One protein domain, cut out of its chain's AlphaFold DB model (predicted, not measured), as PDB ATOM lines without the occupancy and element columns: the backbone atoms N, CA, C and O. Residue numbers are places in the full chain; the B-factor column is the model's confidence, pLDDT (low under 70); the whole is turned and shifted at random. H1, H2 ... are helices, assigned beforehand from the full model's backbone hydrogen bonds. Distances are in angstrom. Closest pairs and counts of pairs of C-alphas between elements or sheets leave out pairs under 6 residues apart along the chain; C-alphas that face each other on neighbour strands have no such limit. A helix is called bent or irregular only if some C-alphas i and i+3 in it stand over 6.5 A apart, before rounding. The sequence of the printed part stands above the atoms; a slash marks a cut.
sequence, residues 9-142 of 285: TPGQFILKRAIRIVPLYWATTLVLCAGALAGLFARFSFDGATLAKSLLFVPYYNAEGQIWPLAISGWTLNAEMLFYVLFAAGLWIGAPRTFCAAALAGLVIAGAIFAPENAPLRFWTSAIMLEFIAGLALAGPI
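This is residues 9 to 142 of the 285 residues of the protein "Acyltransferase 3" of Methylorubrum extorquens DSM 13060 (UniProt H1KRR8). The long bent helix H1 runs along one side, with H3 folded alongside its first arm and H2 folded back on its second. H3 and H4 make a V, with H5 in its opening, touching both, and H6 side by side with H4. The printed part has 134 residues with six named helices, H1 to H6 in chain order, and no named strand; the class is all helix. The whole is compact, with a radius of gyration of the C-alphas of 16.5 A and spans of 52 by 35 by 24 A.

H1, residues 10 to 37, starts with C-alpha 10 at (-29.710, 9.324, -33.789). By its hydrogen bonds it was assigned as one helix, but it is bent: C-alphas 20 and 23 are 7.1 A apart. Its arms are H1a, residues 10 to 20, and H1b, residues 23 to 37, 21.1 A long. H2 is residues 48 to 55. H3, residues 72 to 92, is 32.7 A long and irregular, with C-alphas 73 and 76 7.0 A apart. H4, residues 96 to 114, is 26.3 A long. H5 is residues 119 to 124, and H6, residues 129 to 138, ends with C-alpha 138 at (-21.920, 21.603, -49.037).

H1a touches residues 84 to 92 of H3 at a shallow tilt of 20 degrees, opposite ways; the closest C-alphas, of Pro 10 and Ala 88, are 4.8 A apart. H1b and H2 form a helical hairpin, closest at C-alphas 26 and 55, 6.1 A. H3 and H4 touch at a steep tilt of 56 degrees, closest at C-alphas 90 and 96, 3.7 A. H5 touches H4, closest at C-alphas 122 and 111, 6.8 A, and only just touches H3, with 3 pairs of C-alphas within 8 A, closest at C-alphas 124 and 79, 6.8 A. H6 touches H4 at a shallow tilt of 25 degrees, opposite ways, closest at C-alphas 133 and 101, 5.4 A. Every O i to N i+4 pair is within hydrogen-bond range in H1b, H2, H4, H5 and H6; in H1a 6 of 7 are, in H3 14 of 17.

The C-alphas farthest apart, of Gly 39 and Pro 141, are 52.6 A apart. The printed part has no cut. The link from H2 to H3, residues 56 to 71, is long. The mean pLDDT of the printed part is 93.5; residue 42 is under 70.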
ATOM      1  N   THR A   9     -33.292  12.590 -33.183       90.06
ATOM      2  CA  THR A   9     -32.495  11.628 -32.422       90.06
ATOM      3  C   THR A   9     -31.680  10.747 -33.377       90.06
ATOM      4  O   THR A   9     -32.125  10.488 -34.501       90.06
ATOM      5  N   PRO A  10     -30.515  10.227 -32.959       91.06
ATOM      6  CA  PRO A  10     -29.710   9.324 -33.789       91.06
ATOM      7  C   PRO A  10     -30.494   8.101 -34.279       91.06
ATOM      8  O   PRO A  10     -30.403   7.729 -35.448       91.06
ATOM      9  N   GLY A  11     -31.361   7.543 -33.427       91.94
ATOM     10  CA  GLY A  11     -32.255   6.446 -33.805       91.94
ATOM     11  C   GLY A  11     -33.236   6.833 -34.916       91.94
ATOM     12  O   GLY A  11     -33.354   6.122 -35.910       91.94
ATOM     13  N   GLN A  12     -33.889   7.997 -34.815       92.19
ATOM     14  CA  GLN A  12     -34.771   8.497 -35.880       92.19
ATOM     15  C   GLN A  12     -34.007   8.799 -37.175       92.19
ATOM     16  O   GLN A  12     -34.544   8.607 -38.268       92.19
ATOM     17  N   PHE A  13     -32.765   9.276 -37.065       93.69
ATOM     18  CA  PHE A  13     -31.895   9.534 -38.207       93.69
ATOM     19  C   PHE A  13     -31.596   8.245 -38.981       93.69
ATOM     20  O   PHE A  13     -31.795   8.232 -40.200       93.69
ATOM     21  N   ILE A  14     -31.158   7.185 -38.288       95.38
ATOM     22  CA  ILE A  14     -30.851   5.882 -38.894       95.38
ATOM     23  C   ILE A  14     -32.128   5.252 -39.446       95.38
ATOM     24  O   ILE A  14     -32.156   4.859 -40.609       95.38
ATOM     25  N   LEU A  15     -33.211   5.231 -38.664       94.88
ATOM     26  CA  LEU A  15     -34.469   4.600 -39.061       94.88
ATOM     27  C   LEU A  15     -35.028   5.184 -40.364       94.88
ATOM     28  O   LEU A  15     -35.385   4.435 -41.269       94.88
ATOM     29  N   LYS A  16     -35.046   6.517 -40.514       94.00
ATOM     30  CA  LYS A  16     -35.522   7.165 -41.752       94.00
ATOM     31  C   LYS A  16     -34.706   6.769 -42.986       94.00
ATOM     32  O   LYS A  16     -35.262   6.680 -44.078       94.00
ATOM     33  N   ARG A  17     -33.400   6.544 -42.826       95.12
ATOM     34  CA  ARG A  17     -32.496   6.135 -43.914       95.12
ATOM     35  C   ARG A  17     -32.628   4.655 -44.224       95.12
ATOM     36  O   ARG A  17     -32.744   4.297 -45.391       95.12
ATOM     37  N   ALA A  18     -32.724   3.828 -43.186       96.25
ATOM     38  CA  ALA A  18     -32.990   2.407 -43.321       96.25
ATOM     39  C   ALA A  18     -34.301   2.167 -44.082       96.25
ATOM     40  O   ALA A  18     -34.298   1.437 -45.063       96.25
ATOM     41  N   ILE A  19     -35.388   2.866 -43.727       96.25
ATOM     42  CA  ILE A  19     -36.687   2.772 -44.420       96.25
ATOM     43  C   ILE A  19     -36.585   3.119 -45.910       96.25
ATOM     44  O   ILE A  19     -37.309   2.548 -46.721       96.25
ATOM     45  N   ARG A  20     -35.715   4.065 -46.276       94.25
ATOM     46  CA  ARG A  20     -35.523   4.469 -47.671       94.25
ATOM     47  C   ARG A  20     -34.730   3.430 -48.466       94.25
ATOM     48  O   ARG A  20     -35.084   3.151 -49.603       94.25
ATOM     49  N   ILE A  21     -33.658   2.898 -47.884       96.44
ATOM     50  CA  ILE A  21     -32.627   2.147 -48.617       96.44
ATOM     51  C   ILE A  21     -32.866   0.642 -48.517       96.44
ATOM     52  O   ILE A  21     -32.963  -0.062 -49.519       96.44
ATOM     53  N   VAL A  22     -33.013   0.140 -47.292       97.25
ATOM     54  CA  VAL A  22     -32.992  -1.295 -46.991       97.25
ATOM     55  C   VAL A  22     -34.070  -2.078 -47.752       97.25
ATOM     56  O   VAL A  22     -33.707  -3.063 -48.392       97.25
ATOM     57  N   PRO A  23     -35.359  -1.669 -47.777       97.44
ATOM     58  CA  PRO A  23     -36.404  -2.496 -48.378       97.44
ATOM     59  C   PRO A  23     -36.191  -2.752 -49.868       97.44
ATOM     60  O   PRO A  23     -36.316  -3.887 -50.323       97.44
ATOM     61  N   LEU A  24     -35.870  -1.705 -50.635       97.00
ATOM     62  CA  LEU A  24     -35.721  -1.837 -52.080       97.00
ATOM     63  C   LEU A  24     -34.407  -2.528 -52.446       97.00
ATOM     64  O   LEU A  24     -34.402  -3.371 -53.343       97.00
ATOM     65  N   TYR A  25     -33.315  -2.234 -51.738       97.56
ATOM     66  CA  TYR A  25     -32.053  -2.939 -51.941       97.56
ATOM     67  C   TYR A  25     -32.178  -4.438 -51.639       97.56
ATOM     68  O   TYR A  25     -31.737  -5.262 -52.444       97.56
ATOM     69  N   TRP A  26     -32.839  -4.809 -50.537       97.62
ATOM     70  CA  TRP A  26     -33.114  -6.210 -50.210       97.62
ATOM     71  C   TRP A  26     -33.977  -6.879 -51.270       97.62
ATOM     72  O   TRP A  26     -33.589  -7.922 -51.784       97.62
ATOM     73  N   ALA A  27     -35.103  -6.267 -51.649       96.94
ATOM     74  CA  ALA A  27     -35.975  -6.811 -52.686       96.94
ATOM     75  C   ALA A  27     -35.211  -7.044 -53.997       96.94
ATOM     76  O   ALA A  27     -35.286  -8.120 -54.581       96.94
ATOM     77  N   THR A  28     -34.406  -6.068 -54.414       95.50
ATOM     78  CA  THR A  28     -33.601  -6.143 -55.636       95.50
ATOM     79  C   THR A  28     -32.548  -7.254 -55.565       95.50
ATOM     80  O   THR A  28     -32.404  -8.040 -56.501       95.50
ATOM     81  N   THR A  29     -31.841  -7.363 -54.439       95.44
ATOM     82  CA  THR A  29     -30.826  -8.406 -54.214       95.44
ATOM     83  C   THR A  29     -31.455  -9.800 -54.200       95.44
ATOM     84  O   THR A  29     -30.917 -10.732 -54.794       95.44
ATOM     85  N   LEU A  30     -32.624  -9.950 -53.572       95.56
ATOM     86  CA  LEU A  30     -33.358 -11.213 -53.531       95.56
ATOM     87  C   LEU A  30     -33.899 -11.608 -54.908       95.56
ATOM     88  O   LEU A  30     -33.806 -12.775 -55.275       95.56
ATOM     89  N   VAL A  31     -34.401 -10.653 -55.699       93.25
ATOM     90  CA  VAL A  31     -34.817 -10.899 -57.093       93.25
ATOM     91  C   VAL A  31     -33.636 -11.366 -57.943       93.25
ATOM     92  O   VAL A  31     -33.785 -12.305 -58.724       93.25
ATOM     93  N   LEU A  32     -32.454 -10.767 -57.766       91.19
ATOM     94  CA  LEU A  32     -31.235 -11.211 -58.444       91.19
ATOM     95  C   LEU A  32     -30.890 -12.665 -58.087       91.19
ATOM     96  O   LEU A  32     -30.673 -13.485 -58.978       91.19
ATOM     97  N   CYS A  33     -30.906 -12.998 -56.795       92.81
ATOM     98  CA  CYS A  33     -30.641 -14.353 -56.310       92.81
ATOM     99  C   CYS A  33     -31.677 -15.361 -56.826       92.81
ATOM    100  O   CYS A  33     -31.315 -16.431 -57.307       92.81
ATOM    101  N   ALA A  34     -32.965 -15.011 -56.796       92.31
ATOM    102  CA  ALA A  34     -34.038 -15.853 -57.316       92.31
ATOM    103  C   ALA A  34     -33.894 -16.095 -58.827       92.31
ATOM    104  O   ALA A  34     -34.041 -17.223 -59.292       92.31
ATOM    105  N   GLY A  35     -33.547 -15.058 -59.596       88.88
ATOM    106  CA  GLY A  35     -33.285 -15.193 -61.027       88.88
ATOM    107  C   GLY A  35     -32.087 -16.096 -61.327       88.88
ATOM    108  O   GLY A  35     -32.124 -16.866 -62.286       88.88
ATOM    109  N   ALA A  36     -31.053 -16.057 -60.487       88.50
ATOM    110  CA  ALA A  36     -29.905 -16.947 -60.602       88.50
ATOM    111  C   ALA A  36     -30.280 -18.412 -60.350       88.50
ATOM    112  O   ALA A  36     -29.923 -19.272 -61.151       88.50
ATOM    113  N   LEU A  37     -31.072 -18.682 -59.305       89.50
ATOM    114  CA  LEU A  37     -31.604 -20.022 -59.023       89.50
ATOM    115  C   LEU A  37     -32.507 -20.542 -60.152       89.50
ATOM    116  O   LEU A  37     -32.530 -21.738 -60.419       89.50
ATOM    117  N   ALA A  38     -33.205 -19.647 -60.853       87.69
ATOM    118  CA  ALA A  38     -33.998 -19.968 -62.040       87.69
ATOM    119  C   ALA A  38     -33.163 -20.118 -63.333       87.69
ATOM    120  O   ALA A  38     -33.731 -20.263 -64.415       87.69
ATOM    121  N   GLY A  39     -31.828 -20.043 -63.259       82.12
ATOM    122  CA  GLY A  39     -30.933 -20.197 -64.411       82.12
ATOM    123  C   GLY A  39     -30.877 -18.984 -65.348       82.12
ATOM    124  O   GLY A  39     -30.361 -19.086 -66.461       82.12
ATOM    125  N   LEU A  40     -31.381 -17.814 -64.933       79.44
ATOM    126  CA  LEU A  40     -31.380 -16.611 -65.776       79.44
ATOM    127  C   LEU A  40     -29.986 -15.990 -65.934       79.44
ATOM    128  O   LEU A  40     -29.772 -15.253 -66.900       79.44
ATOM    129  N   PHE A  41     -29.052 -16.284 -65.025       79.38
ATOM    130  CA  PHE A  41     -27.723 -15.673 -64.972       79.38
ATOM    131  C   PHE A  41     -26.617 -16.735 -64.934       79.38
ATOM    132  O   PHE A  41     -26.132 -17.111 -63.876       79.38
ATOM    133  N   ALA A  42     -26.173 -17.188 -66.109       69.19
ATOM    134  CA  ALA A  42     -25.213 -18.293 -66.238       69.19
ATOM    135  C   ALA A  42     -23.838 -18.059 -65.573       69.19
ATOM    136  O   ALA A  42     -23.116 -19.016 -65.323       69.19
ATOM    137  N   ARG A  43     -23.458 -16.801 -65.314       73.69
ATOM    138  CA  ARG A  43     -22.165 -16.421 -64.713       73.69
ATOM    139  C   ARG A  43     -22.285 -15.857 -63.296       73.69
ATOM    140  O   ARG A  43     -21.291 -15.409 -62.747       73.69
ATOM    141  N   PHE A  44     -23.487 -15.836 -62.726       82.75
ATOM    142  CA  PHE A  44     -23.712 -15.319 -61.381       82.75
ATOM    143  C   PHE A  44     -23.980 -16.487 -60.435       82.75
ATOM    144  O   PHE A  44     -24.977 -17.195 -60.576       82.75
ATOM    145  N   SER A  45     -23.093 -16.669 -59.466       82.25
ATOM    146  CA  SER A  45     -23.252 -17.615 -58.368       82.25
ATOM    147  C   SER A  45     -23.209 -16.869 -57.038       82.25
ATOM    148  O   SER A  45     -22.613 -15.799 -56.914       82.25
ATOM    149  N   PHE A  46     -23.885 -17.421 -56.037       91.81
ATOM    150  CA  PHE A  46     -23.894 -16.887 -54.684       91.81
ATOM    151  C   PHE A  46     -24.071 -18.029 -53.684       91.81
ATOM    152  O   PHE A  46     -24.543 -19.113 -54.032       91.81
ATOM    153  N   ASP A  47     -23.712 -17.768 -52.434       92.62
ATOM    154  CA  ASP A  47     -23.944 -18.653 -51.297       92.62
ATOM    155  C   ASP A  47     -24.691 -17.905 -50.176       92.62
ATOM    156  O   ASP A  47     -24.958 -16.700 -50.256       92.62
ATOM    157  N   GLY A  48     -25.044 -18.611 -49.100       94.19
ATOM    158  CA  GLY A  48     -25.733 -17.995 -47.964       94.19
ATOM    159  C   GLY A  48     -24.912 -16.895 -47.278       94.19
ATOM    160  O   GLY A  48     -25.477 -15.909 -46.802       94.19
ATOM    161  N   ALA A  49     -23.581 -17.022 -47.259       95.06
ATOM    162  CA  ALA A  49     -22.697 -16.075 -46.586       95.06
ATOM    163  C   ALA A  49     -22.586 -14.743 -47.347       95.06
ATOM    164  O   ALA A  49     -22.676 -13.673 -46.746       95.06
ATOM    165  N   THR A  50     -22.413 -14.793 -48.665       94.81
ATOM    166  CA  THR A  50     -22.362 -13.630 -49.565       94.81
ATOM    167  C   THR A  50     -23.709 -12.923 -49.649       94.81
ATOM    168  O   THR A  50     -23.747 -11.688 -49.640       94.81
ATOM    169  N   LEU A  51     -24.818 -13.672 -49.620       96.44
ATOM    170  CA  LEU A  51     -26.156 -13.099 -49.496       96.44
ATOM    171  C   LEU A  51     -26.319 -12.349 -48.170       96.44
ATOM    172  O   LEU A  51     -26.700 -11.179 -48.178       96.44
ATOM    173  N   ALA A  52     -25.973 -12.973 -47.042       97.25
ATOM    174  CA  ALA A  52     -26.062 -12.333 -45.732       97.25
ATOM    175  C   ALA A  52     -25.199 -11.063 -45.656       97.25
ATOM    176  O   ALA A  52     -25.688 -10.008 -45.252       97.25
ATOM    177  N   LYS A  53     -23.941 -11.130 -46.108       96.50
ATOM    178  CA  LYS A  53     -23.039  -9.968 -46.158       96.50
ATOM    179  C   LYS A  53     -23.593  -8.854 -47.044       96.50
ATOM    180  O   LYS A  53     -23.585  -7.701 -46.624       96.50
ATOM    181  N   SER A  54     -24.138  -9.192 -48.216       96.31
ATOM    182  CA  SER A  54     -24.770  -8.217 -49.111       96.31
ATOM    183  C   SER A  54     -25.960  -7.533 -48.450       96.31
ATOM    184  O   SER A  54     -26.014  -6.309 -48.463       96.31
ATOM    185  N   LEU A  55     -26.880  -8.288 -47.839       96.56
ATOM    186  CA  LEU A  55     -28.070  -7.738 -47.175       96.56
ATOM    187  C   LEU A  55     -27.721  -6.891 -45.941       96.56
ATOM    188  O   LEU A  55     -28.433  -5.935 -45.637       96.56
ATOM    189  N   LEU A  56     -26.625  -7.213 -45.253       96.50
ATOM    190  CA  LEU A  56     -26.133  -6.482 -44.083       96.50
ATOM    191  C   LEU A  56     -25.159  -5.342 -44.427       96.50
ATOM    192  O   LEU A  56     -24.634  -4.715 -43.511       96.50
ATOM    193  N   PHE A  57     -24.930  -5.053 -45.713       96.69
ATOM    194  CA  PHE A  57     -23.994  -4.018 -46.180       96.69
ATOM    195  C   PHE A  57     -22.552  -4.212 -45.673       96.69
ATOM    196  O   PHE A  57     -21.841  -3.255 -45.359       96.69
ATOM    197  N   VAL A  58     -22.114  -5.469 -45.571       96.56
ATOM    198  CA  VAL A  58     -20.748  -5.832 -45.176       96.56
ATOM    199  C   VAL A  58     -19.911  -6.046 -46.437       96.56
ATOM    200  O   VAL A  58     -20.217  -6.963 -47.199       96.56
ATOM    201  N   PRO A  59     -18.842  -5.259 -46.674       96.56
ATOM    202  CA  PRO A  59     -17.985  -5.449 -47.839       96.56
ATOM    203  C   PRO A  59     -17.256  -6.802 -47.805       96.56
ATOM    204  O   PRO A  59     -16.747  -7.227 -46.768       96.56
ATOM    205  N   TYR A  60     -17.172  -7.476 -48.949       95.75
ATOM    206  CA  TYR A  60     -16.445  -8.735 -49.120       95.75
ATOM    207  C   TYR A  60     -15.873  -8.828 -50.535       95.75
ATOM    208  O   TYR A  60     -16.342  -8.130 -51.428       95.75
ATOM    209  N   TYR A  61     -14.863  -9.677 -50.728       94.88
ATOM    210  CA  TYR A  61     -14.335  -9.978 -52.057       94.88
ATOM    211  C   TYR A  61     -15.257 -10.959 -52.784       94.88
ATOM    212  O   TYR A  61     -15.555 -12.028 -52.246       94.88
ATOM    213  N   ASN A  62     -15.702 -10.599 -53.985       90.88
ATOM    214  CA  ASN A  62     -16.360 -11.526 -54.903       90.88
ATOM    215  C   ASN A  62     -15.334 -12.482 -55.551       90.88
ATOM    216  O   ASN A  62     -14.137 -12.425 -55.255       90.88
ATOM    217  N   ALA A  63     -15.802 -13.368 -56.434       86.56
ATOM    218  CA  ALA A  63     -14.950 -14.338 -57.125       86.56
ATOM    219  C   ALA A  63     -13.873 -13.669 -58.003       86.56
ATOM    220  O   ALA A  63     -12.810 -14.241 -58.230       86.56
ATOM    221  N   GLU A  64     -14.123 -12.439 -58.449       86.94
ATOM    222  CA  GLU A  64     -13.233 -11.619 -59.268       86.94
ATOM    223  C   GLU A  64     -12.244 -10.775 -58.437       86.94
ATOM    224  O   GLU A  64     -11.501  -9.965 -58.991       86.94
ATOM    225  N   GLY A  65     -12.226 -10.924 -57.105       89.38
ATOM    226  CA  GLY A  65     -11.342 -10.164 -56.211       89.38
ATOM    227  C   GLY A  65     -11.743  -8.693 -56.029       89.38
ATOM    228  O   GLY A  65     -10.977  -7.892 -55.492       89.38
ATOM    229  N   GLN A  66     -12.949  -8.319 -56.450       90.81
ATOM    230  CA  GLN A  66     -13.515  -6.980 -56.313       90.81
ATOM    231  C   GLN A  66     -14.403  -6.894 -55.072       90.81
ATOM    232  O   GLN A  66     -15.039  -7.863 -54.662       90.81
ATOM    233  N   ILE A  67     -14.468  -5.709 -54.462       94.19
ATOM    234  CA  ILE A  67     -15.294  -5.475 -53.270       94.19
ATOM    235  C   ILE A  67     -16.700  -5.048 -53.702       94.19
ATOM    236  O   ILE A  67     -17.120  -3.910 -53.488       94.19
ATOM    237  N   TRP A  68     -17.407  -5.953 -54.373       92.69
ATOM    238  CA  TRP A  68     -18.759  -5.722 -54.875       92.69
ATOM    239  C   TRP A  68     -19.753  -6.672 -54.203       92.69
ATOM    240  O   TRP A  68     -19.508  -7.879 -54.156       92.69
ATOM    241  N   PRO A  69     -20.880  -6.153 -53.680       93.56
ATOM    242  CA  PRO A  69     -21.962  -7.005 -53.215       93.56
ATOM    243  C   PRO A  69     -22.655  -7.676 -54.407       93.56
ATOM    244  O   PRO A  69     -22.424  -7.317 -55.562       93.56
ATOM    245  N   LEU A  70     -23.556  -8.619 -54.120       93.31
ATOM    246  CA  LEU A  70     -24.298  -9.363 -55.144       93.31
ATOM    247  C   LEU A  70     -24.984  -8.432 -56.155       93.31
ATOM    248  O   LEU A  70     -24.795  -8.564 -57.363       93.31
ATOM    249  N   ALA A  71     -25.743  -7.452 -55.667       91.88
ATOM    250  CA  ALA A  71     -26.233  -6.363 -56.500       91.88
ATOM    251  C   ALA A  71     -25.113  -5.330 -56.661       91.88
ATOM    252  O   ALA A  71     -25.002  -4.441 -55.821       91.88
ATOM    253  N   ILE A  72     -24.304  -5.460 -57.724       89.62
ATOM    254  CA  ILE A  72     -23.058  -4.694 -57.931       89.62
ATOM    255  C   ILE A  72     -23.228  -3.219 -57.586       89.62
ATOM    256  O   ILE A  72     -22.411  -2.702 -56.835       89.62
ATOM    257  N   SER A  73     -24.301  -2.563 -58.054       88.56
ATOM    258  CA  SER A  73     -24.566  -1.145 -57.775       88.56
ATOM    259  C   SER A  73     -24.444  -0.810 -56.289       88.56
ATOM    260  O   SER A  73     -23.813   0.187 -55.968       88.56
ATOM    261  N   GLY A  74     -24.893  -1.691 -55.390       90.44
ATOM    262  CA  GLY A  74     -24.883  -1.528 -53.937       90.44
ATOM    263  C   GLY A  74     -23.516  -1.329 -53.274       90.44
ATOM    264  O   GLY A  74     -23.470  -1.051 -52.077       90.44
ATOM    265  N   TRP A  75     -22.400  -1.423 -54.000       93.25
ATOM    266  CA  TRP A  75     -21.070  -1.203 -53.433       93.25
ATOM    267  C   TRP A  75     -20.921   0.188 -52.782       93.25
ATOM    268  O   TRP A  75     -20.370   0.282 -51.686       93.25
ATOM    269  N   THR A  76     -21.481   1.260 -53.365       92.94
ATOM    270  CA  THR A  76     -21.460   2.595 -52.729       92.94
ATOM    271  C   THR A  76     -22.434   2.714 -51.556       92.94
ATOM    272  O   THR A  76     -22.210   3.541 -50.673       92.94
ATOM    273  N   LEU A  77     -23.470   1.868 -51.476       95.38
ATOM    274  CA  LEU A  77     -24.368   1.839 -50.313       95.38
ATOM    275  C   LEU A  77     -23.631   1.383 -49.048       95.38
ATOM    276  O   LEU A  77     -23.951   1.857 -47.962       95.38
ATOM    277  N   ASN A  78     -22.602   0.536 -49.172       96.00
ATOM    278  CA  ASN A  78     -21.742   0.179 -48.036       96.00
ATOM    279  C   ASN A  78     -21.034   1.416 -47.451       96.00
ATOM    280  O   ASN A  78     -20.900   1.537 -46.231       96.00
ATOM    281  N   ALA A  79     -20.601   2.347 -48.309       95.88
ATOM    282  CA  ALA A  79     -19.992   3.608 -47.882       95.88
ATOM    283  C   ALA A  79     -21.040   4.517 -47.228       95.88
ATOM    284  O   ALA A  79     -20.796   5.127 -46.187       95.88
ATOM    285  N   GLU A  80     -22.243   4.542 -47.799       96.31
ATOM    286  CA  GLU A  80     -23.373   5.302 -47.279       96.31
ATOM    287  C   GLU A  80     -23.814   4.817 -45.884       96.31
ATOM    288  O   GLU A  80     -24.072   5.638 -45.002       96.31
ATOM    289  N   MET A  81     -23.834   3.501 -45.638       97.19
ATOM    290  CA  MET A  81     -24.144   2.940 -44.318       97.19
ATOM    291  C   MET A  81     -23.103   3.347 -43.270       97.19
ATOM    292  O   MET A  81     -23.485   3.793 -42.185       97.19
ATOM    293  N   LEU A  82     -21.806   3.270 -43.599       97.44
ATOM    294  CA  LEU A  82     -20.737   3.755 -42.717       97.44
ATOM    295  C   LEU A  82     -20.926   5.243 -42.398       97.44
ATOM    296  O   LEU A  82     -20.912   5.634 -41.230       97.44
ATOM    297  N   PHE A  83     -21.149   6.066 -43.426       97.56
ATOM    298  CA  PHE A  83     -21.407   7.494 -43.261       97.56
ATOM    299  C   PHE A  83     -22.584   7.750 -42.312       97.56
ATOM    300  O   PHE A  83     -22.494   8.600 -41.426       97.56
ATOM    301  N   TYR A  84     -23.679   7.001 -42.437       96.94
ATOM    302  CA  TYR A  84     -24.834   7.157 -41.557       96.94
ATOM    303  C   TYR A  84     -24.576   6.750 -40.118       96.94
ATOM    304  O   TYR A  84     -25.045   7.449 -39.219       96.94
ATOM    305  N   VAL A  85     -23.828   5.673 -39.890       96.75
ATOM    306  CA  VAL A  85     -23.423   5.270 -38.541       96.75
ATOM    307  C   VAL A  85     -22.560   6.359 -37.902       96.75
ATOM    308  O   VAL A  85     -22.861   6.802 -36.794       96.75
ATOM    309  N   LEU A  86     -21.549   6.865 -38.615       97.44
ATOM    310  CA  LEU A  86     -20.667   7.920 -38.107       97.44
ATOM    311  C   LEU A  86     -21.411   9.239 -37.875       97.44
ATOM    312  O   LEU A  86     -21.217   9.891 -36.850       97.44
ATOM    313  N   PHE A  87     -22.304   9.626 -38.784       96.69
ATOM    314  CA  PHE A  87     -23.103  10.835 -38.617       96.69
ATOM    315  C   PHE A  87     -24.074  10.712 -37.435       96.69
ATOM    316  O   PHE A  87     -24.244  11.666 -36.675       96.69
ATOM    317  N   ALA A  88     -24.693   9.543 -37.245       95.69
ATOM    318  CA  ALA A  88     -25.556   9.269 -36.099       95.69
ATOM    319  C   ALA A  88     -24.778   9.286 -34.774       95.69
ATOM    320  O   ALA A  88     -25.252   9.875 -33.804       95.69
ATOM    321  N   ALA A  89     -23.566   8.730 -34.743       95.69
ATOM    322  CA  ALA A  89     -22.677   8.842 -33.587       95.69
ATOM    323  C   ALA A  89     -22.312  10.308 -33.300       95.69
ATOM    324  O   ALA A  89     -22.383  10.768 -32.163       95.69
ATOM    325  N   GLY A  90     -22.033  11.087 -34.345       94.69
ATOM    326  CA  GLY A  90     -21.783  12.515 -34.221       94.69
ATOM    327  C   GLY A  90     -22.998  13.324 -33.727       94.69
ATOM    328  O   GLY A  90     -22.827  14.365 -33.093       94.69
ATOM    329  N   LEU A  91     -24.228  12.850 -33.964       93.75
ATOM    330  CA  LEU A  91     -25.440  13.444 -33.388       93.75
ATOM    331  C   LEU A  91     -25.520  13.233 -31.865       93.75
ATOM    332  O   LEU A  91     -26.015  14.128 -31.185       93.75
ATOM    333  N   TRP A  92     -25.019  12.115 -31.314       91.31
ATOM    334  CA  TRP A  92     -24.990  11.900 -29.854       91.31
ATOM    335  C   TRP A  92     -24.137  12.936 -29.125       91.31
ATOM    336  O   TRP A  92     -24.522  13.409 -28.061       91.31
ATOM    337  N   ILE A  93     -23.012  13.324 -29.718       90.62
ATOM    338  CA  ILE A  93     -22.076  14.304 -29.151       90.62
ATOM    339  C   ILE A  93     -22.381  15.751 -29.576       90.62
ATOM    340  O   ILE A  93     -21.609  16.659 -29.288       90.62
ATOM    341  N   GLY A  94     -23.486  15.984 -30.297       92.06
ATOM    342  CA  GLY A  94     -23.918  17.320 -30.727       92.06
ATOM    343  C   GLY A  94     -23.095  17.945 -31.862       92.06
ATOM    344  O   GLY A  94     -23.339  19.091 -32.238       92.06
ATOM    345  N   ALA A  95     -22.157  17.201 -32.451       92.75
ATOM    346  CA  ALA A  95     -21.207  17.691 -33.447       92.75
ATOM    347  C   ALA A  95     -21.174  16.806 -34.717       92.75
ATOM    348  O   ALA A  95     -20.105  16.376 -35.154       92.75
ATOM    349  N   PRO A  96     -22.329  16.520 -35.359       93.38
ATOM    350  CA  PRO A  96     -22.443  15.459 -36.365       93.38
ATOM    351  C   PRO A  96     -21.553  15.647 -37.590       93.38
ATOM    352  O   PRO A  96     -20.989  14.687 -38.105       93.38
ATOM    353  N   ARG A  97     -21.398  16.892 -38.050       93.38
ATOM    354  CA  ARG A  97     -20.619  17.208 -39.252       93.38
ATOM    355  C   ARG A  97     -19.119  17.106 -39.002       93.38
ATOM    356  O   ARG A  97     -18.425  16.462 -39.779       93.38
ATOM    357  N   THR A  98     -18.633  17.732 -37.932       94.38
ATOM    358  CA  THR A  98     -17.205  17.754 -37.592       94.38
ATOM    359  C   THR A  98     -16.719  16.372 -37.189       94.38
ATOM    360  O   THR A  98     -15.698  15.932 -37.703       94.38
ATOM    361  N   PHE A  99     -17.480  15.650 -36.362       96.19
ATOM    362  CA  PHE A  99     -17.149  14.277 -35.992       96.19
ATOM    363  C   PHE A  99     -17.120  13.347 -37.200       96.19
ATOM    364  O   PHE A  99     -16.133  12.652 -37.404       96.19
ATOM    365  N   CYS A 100     -18.171  13.358 -38.029       96.62
ATOM    366  CA  CYS A 100     -18.225  12.477 -39.192       96.62
ATOM    367  C   CYS A 100     -17.094  12.787 -40.184       96.62
ATOM    368  O   CYS A 100     -16.470  11.860 -40.689       96.62
ATOM    369  N   ALA A 101     -16.796  14.066 -40.436       96.88
ATOM    370  CA  ALA A 101     -15.690  14.452 -41.309       96.88
ATOM    371  C   ALA A 101     -14.328  14.022 -40.743       96.88
ATOM    372  O   ALA A 101     -13.521  13.456 -41.475       96.88
ATOM    373  N   ALA A 102     -14.087  14.239 -39.445       97.94
ATOM    374  CA  ALA A 102     -12.849  13.838 -38.783       97.94
ATOM    375  C   ALA A 102     -12.676  12.313 -38.756       97.94
ATOM    376  O   ALA A 102     -11.592  11.817 -39.047       97.94
ATOM    377  N   ALA A 103     -13.745  11.566 -38.467       98.19
ATOM    378  CA  ALA A 103     -13.729  10.108 -38.465       98.19
ATOM    379  C   ALA A 103     -13.435   9.546 -39.863       98.19
ATOM    380  O   ALA A 103     -12.555   8.703 -40.006       98.19
ATOM    381  N   LEU A 104     -14.108  10.047 -40.905       98.19
ATOM    382  CA  LEU A 104     -13.846   9.627 -42.284       98.19
ATOM    383  C   LEU A 104     -12.423   9.987 -42.730       98.19
ATOM    384  O   LEU A 104     -11.746   9.147 -43.313       98.19
ATOM    385  N   ALA A 105     -11.940  11.194 -42.421       98.12
ATOM    386  CA  ALA A 105     -10.566  11.587 -42.728       98.12
ATOM    387  C   ALA A 105      -9.550  10.687 -42.010       98.12
ATOM    388  O   ALA A 105      -8.601  10.213 -42.630       98.12
ATOM    389  N   GLY A 106      -9.784  10.393 -40.727       98.31
ATOM    390  CA  GLY A 106      -8.967   9.473 -39.941       98.31
ATOM    391  C   GLY A 106      -8.942   8.061 -40.525       98.31
ATOM    392  O   GLY A 106      -7.871   7.470 -40.616       98.31
ATOM    393  N   LEU A 107     -10.087   7.546 -40.990       98.06
ATOM    394  CA  LEU A 107     -10.158   6.251 -41.673       98.06
ATOM    395  C   LEU A 107      -9.345   6.246 -42.969       98.06
ATOM    396  O   LEU A 107      -8.590   5.308 -43.191       98.06
ATOM    397  N   VAL A 108      -9.440   7.289 -43.800       97.81
ATOM    398  CA  VAL A 108      -8.650   7.377 -45.042       97.81
ATOM    399  C   VAL A 108      -7.151   7.435 -44.748       97.81
ATOM    400  O   VAL A 108      -6.375   6.715 -45.372       97.81
ATOM    401  N   ILE A 109      -6.738   8.242 -43.766       97.75
ATOM    402  CA  ILE A 109      -5.334   8.332 -43.340       97.75
ATOM    403  C   ILE A 109      -4.847   6.975 -42.815       97.75
ATOM    404  O   ILE A 109      -3.781   6.511 -43.211       97.75
ATOM    405  N   ALA A 110      -5.642   6.299 -41.983       97.75
ATOM    406  CA  ALA A 110      -5.320   4.964 -41.490       97.75
ATOM    407  C   ALA A 110      -5.192   3.947 -42.636       97.75
ATOM    408  O   ALA A 110      -4.261   3.149 -42.637       97.75
ATOM    409  N   GLY A 111      -6.065   4.004 -43.645       96.56
ATOM    410  CA  GLY A 111      -5.959   3.166 -44.842       96.56
ATOM    411  C   GLY A 111      -4.665   3.375 -45.611       96.56
ATOM    412  O   GLY A 111      -4.052   2.405 -46.046       96.56
ATOM    413  N   ALA A 112      -4.229   4.629 -45.743       94.69
ATOM    414  CA  ALA A 112      -2.979   4.967 -46.412       94.69
ATOM    415  C   ALA A 112      -1.738   4.497 -45.631       94.69
ATOM    416  O   ALA A 112      -0.742   4.134 -46.250       94.69
ATOM    417  N   ILE A 113      -1.793   4.490 -44.294       97.00
ATOM    418  CA  ILE A 113      -0.677   4.075 -43.428       97.00
ATOM    419  C   ILE A 113      -0.603   2.549 -43.293       97.00
ATOM    420  O   ILE A 113       0.472   1.971 -43.414       97.00
ATOM    421  N   PHE A 114      -1.733   1.901 -43.008       96.69
ATOM    422  CA  PHE A 114      -1.779   0.482 -42.643       96.69
ATOM    423  C   PHE A 114      -2.095  -0.450 -43.816       96.69
ATOM    424  O   PHE A 114      -1.882  -1.650 -43.681       96.69
ATOM    425  N   ALA A 115      -2.617   0.074 -44.932       94.38
ATOM    426  CA  ALA A 115      -2.942  -0.677 -46.148       94.38
ATOM    427  C   ALA A 115      -3.653  -2.028 -45.885       94.38
ATOM    428  O   ALA A 115      -3.158  -3.076 -46.297       94.38
ATOM    429  N   PRO A 116      -4.807  -2.035 -45.186       95.31
ATOM    430  CA  PRO A 116      -5.453  -3.277 -44.780       95.31
ATOM    431  C   PRO A 116      -5.875  -4.127 -45.985       95.31
ATOM    432  O   PRO A 116      -6.444  -3.625 -46.956       95.31
ATOM    433  N   GLU A 117      -5.652  -5.437 -45.889       94.00
ATOM    434  CA  GLU A 117      -5.980  -6.385 -46.960       94.00
ATOM    435  C   GLU A 117      -7.410  -6.928 -46.865       94.00
ATOM    436  O   GLU A 117      -8.007  -7.310 -47.874       94.00
ATOM    437  N   ASN A 118      -8.005  -6.953 -45.670       95.00
ATOM    438  CA  ASN A 118      -9.358  -7.469 -45.499       95.00
ATOM    439  C   ASN A 118     -10.398  -6.513 -46.108       95.00
ATOM    440  O   ASN A 118     -10.361  -5.301 -45.895       95.00
ATOM    441  N   ALA A 119     -11.376  -7.075 -46.826       95.44
ATOM    442  CA  ALA A 119     -12.317  -6.291 -47.628       95.44
ATOM    443  C   ALA A 119     -13.049  -5.168 -46.861       95.44
ATOM    444  O   ALA A 119     -13.098  -4.059 -47.395       95.44
ATOM    445  N   PRO A 120     -13.581  -5.375 -45.633       96.12
ATOM    446  CA  PRO A 120     -14.275  -4.305 -44.918       96.12
ATOM    447  C   PRO A 120     -13.376  -3.109 -44.611       96.12
ATOM    448  O   PRO A 120     -13.743  -1.984 -44.936       96.12
ATOM    449  N   LEU A 121     -12.191  -3.336 -44.030       96.44
ATOM    450  CA  LEU A 121     -11.295  -2.232 -43.687       96.44
ATOM    451  C   LEU A 121     -10.754  -1.579 -44.953       96.44
ATOM    452  O   LEU A 121     -10.858  -0.365 -45.064       96.44
ATOM    453  N   ARG A 122     -10.306  -2.365 -45.944       96.12
ATOM    454  CA  ARG A 122      -9.836  -1.837 -47.234       96.12
ATOM    455  C   ARG A 122     -10.855  -0.901 -47.878       96.12
ATOM    456  O   ARG A 122     -10.490   0.140 -48.419       96.12
ATOM    457  N   PHE A 123     -12.133  -1.263 -47.813       96.12
ATOM    458  CA  PHE A 123     -13.214  -0.456 -48.357       96.12
ATOM    459  C   PHE A 123     -13.513   0.785 -47.508       96.12
ATOM    460  O   PHE A 123     -13.591   1.895 -48.036       96.12
ATOM    461  N   TRP A 124     -13.667   0.625 -46.193       96.56
ATOM    462  CA  TRP A 124     -14.017   1.719 -45.282       96.56
ATOM    463  C   TRP A 124     -12.911   2.757 -45.096       96.56
ATOM    464  O   TRP A 124     -13.203   3.892 -44.730       96.56
ATOM    465  N   THR A 125     -11.666   2.403 -45.402       96.88
ATOM    466  CA  THR A 125     -10.524   3.320 -45.407       96.88
ATOM    467  C   THR A 125     -10.162   3.830 -46.807       96.88
ATOM    468  O   THR A 125      -9.096   4.412 -46.993       96.88
ATOM    469  N   SER A 126     -11.001   3.587 -47.819       95.44
ATOM    470  CA  SER A 126     -10.715   3.980 -49.204       95.44
ATOM    471  C   SER A 126     -10.982   5.465 -49.477       95.44
ATOM    472  O   SER A 126     -11.758   6.130 -48.786       95.44
ATOM    473  N   ALA A 127     -10.364   5.989 -50.541       96.25
ATOM    474  CA  ALA A 127     -10.412   7.408 -50.895       96.25
ATOM    475  C   ALA A 127     -11.836   7.941 -51.158       96.25
ATOM    476  O   ALA A 127     -12.081   9.129 -50.952       96.25
ATOM    477  N   ILE A 128     -12.800   7.083 -51.526       95.25
ATOM    478  CA  ILE A 128     -14.203   7.478 -51.756       95.25
ATOM    479  C   ILE A 128     -14.840   8.160 -50.536       95.25
ATOM    480  O   ILE A 128     -15.730   8.995 -50.685       95.25
ATOM    481  N   MET A 129     -14.355   7.879 -49.321       97.25
ATOM    482  CA  MET A 129     -14.844   8.533 -48.104       97.25
ATOM    483  C   MET A 129     -14.628  10.051 -48.123       97.25
ATOM    484  O   MET A 129     -15.402  10.790 -47.512       97.25
ATOM    485  N   LEU A 130     -13.635  10.545 -48.873       97.12
ATOM    486  CA  LEU A 130     -13.405  11.980 -49.054       97.12
ATOM    487  C   LEU A 130     -14.545  12.661 -49.832       97.12
ATOM    488  O   LEU A 130     -14.841  13.829 -49.581       97.12
ATOM    489  N   GLU A 131     -15.246  11.939 -50.711       96.50
ATOM    490  CA  GLU A 131     -16.412  12.463 -51.433       96.50
ATOM    491  C   GLU A 131     -17.580  12.749 -50.470       96.50
ATOM    492  O   GLU A 131     -18.281  13.755 -50.602       96.50
ATOM    493  N   PHE A 132     -17.738  11.935 -49.421       96.25
ATOM    494  CA  PHE A 132     -18.717  12.181 -48.357       96.25
ATOM    495  C   PHE A 132     -18.349  13.408 -47.512       96.25
ATOM    496  O   PHE A 132     -19.235  14.177 -47.125       96.25
ATOM    497  N   ILE A 133     -17.055  13.644 -47.265       96.31
ATOM    498  CA  ILE A 133     -16.577  14.870 -46.603       96.31
ATOM    499  C   ILE A 133     -16.899  16.098 -47.465       96.31
ATOM    500  O   ILE A 133     -17.409  17.095 -46.946       96.31
ATOM    501  N   ALA A 134     -16.679  16.018 -48.780       95.31
ATOM    502  CA  ALA A 134     -17.071  17.072 -49.711       95.31
ATOM    503  C   ALA A 134     -18.591  17.329 -49.650       95.31
ATOM    504  O   ALA A 134     -19.029  18.474 -49.527       95.31
ATOM    505  N   GLY A 135     -19.410  16.273 -49.602       94.50
ATOM    506  CA  GLY A 135     -20.856  16.376 -49.376       94.50
ATOM    507  C   GLY A 135     -21.230  17.086 -48.064       94.50
ATOM    508  O   GLY A 135     -22.111  17.950 -48.049       94.50
ATOM    509  N   LEU A 136     -20.532  16.796 -46.960       94.56
ATOM    510  CA  LEU A 136     -20.720  17.495 -45.681       94.56
ATOM    511  C   LEU A 136     -20.371  18.987 -45.774       94.56
ATOM    512  O   LEU A 136     -21.070  19.815 -45.179       94.56
ATOM    513  N   ALA A 137     -19.330  19.343 -46.532       93.38
ATOM    514  CA  ALA A 137     -18.923  20.732 -46.732       93.38
ATOM    515  C   ALA A 137     -20.014  21.562 -47.438       93.38
ATOM    516  O   ALA A 137     -20.233  22.721 -47.071       93.38
ATOM    517  N   LEU A 138     -20.774  20.961 -48.366       92.44
ATOM    518  CA  LEU A 138     -21.920  21.603 -49.037       92.44
ATOM    519  C   LEU A 138     -23.047  21.984 -48.067       92.44
ATOM    520  O   LEU A 138     -23.692  23.024 -48.232       92.44
ATOM    521  N   ALA A 139     -23.266  21.164 -47.035       87.62
ATOM    522  CA  ALA A 139     -24.206  21.453 -45.950       87.62
ATOM    523  C   ALA A 139     -23.653  22.478 -44.935       87.62
ATOM    524  O   ALA A 139     -24.370  22.933 -44.039       87.62
ATOM    525  N   GLY A 140     -22.365  22.807 -45.031       81.06
ATOM    526  CA  GLY A 140     -21.619  23.685 -44.140       81.06
ATOM    527  C   GLY A 140     -21.711  25.179 -44.497       81.06
ATOM    528  O   GLY A 140     -22.790  25.675 -44.844       81.06
ATOM    529  N   PRO A 141     -20.609  25.939 -44.352       74.69
ATOM    530  CA  PRO A 141     -20.585  27.396 -44.494       74.69
ATOM    531  C   PRO A 141     -20.526  27.881 -45.948       74.69
ATOM    532  O   PRO A 141     -20.458  29.083 -46.174       74.69
ATOM    533  N   ILE A 142     -20.569  26.995 -46.948       80.50
ATOM    534  CA  ILE A 142     -20.567  27.410 -48.355       80.50
ATOM    535  C   ILE A 142     -21.864  28.190 -48.638       80.50
ATOM    536  O   ILE A 142     -22.977  27.665 -48.525       80.50
TER     537      ILE A 142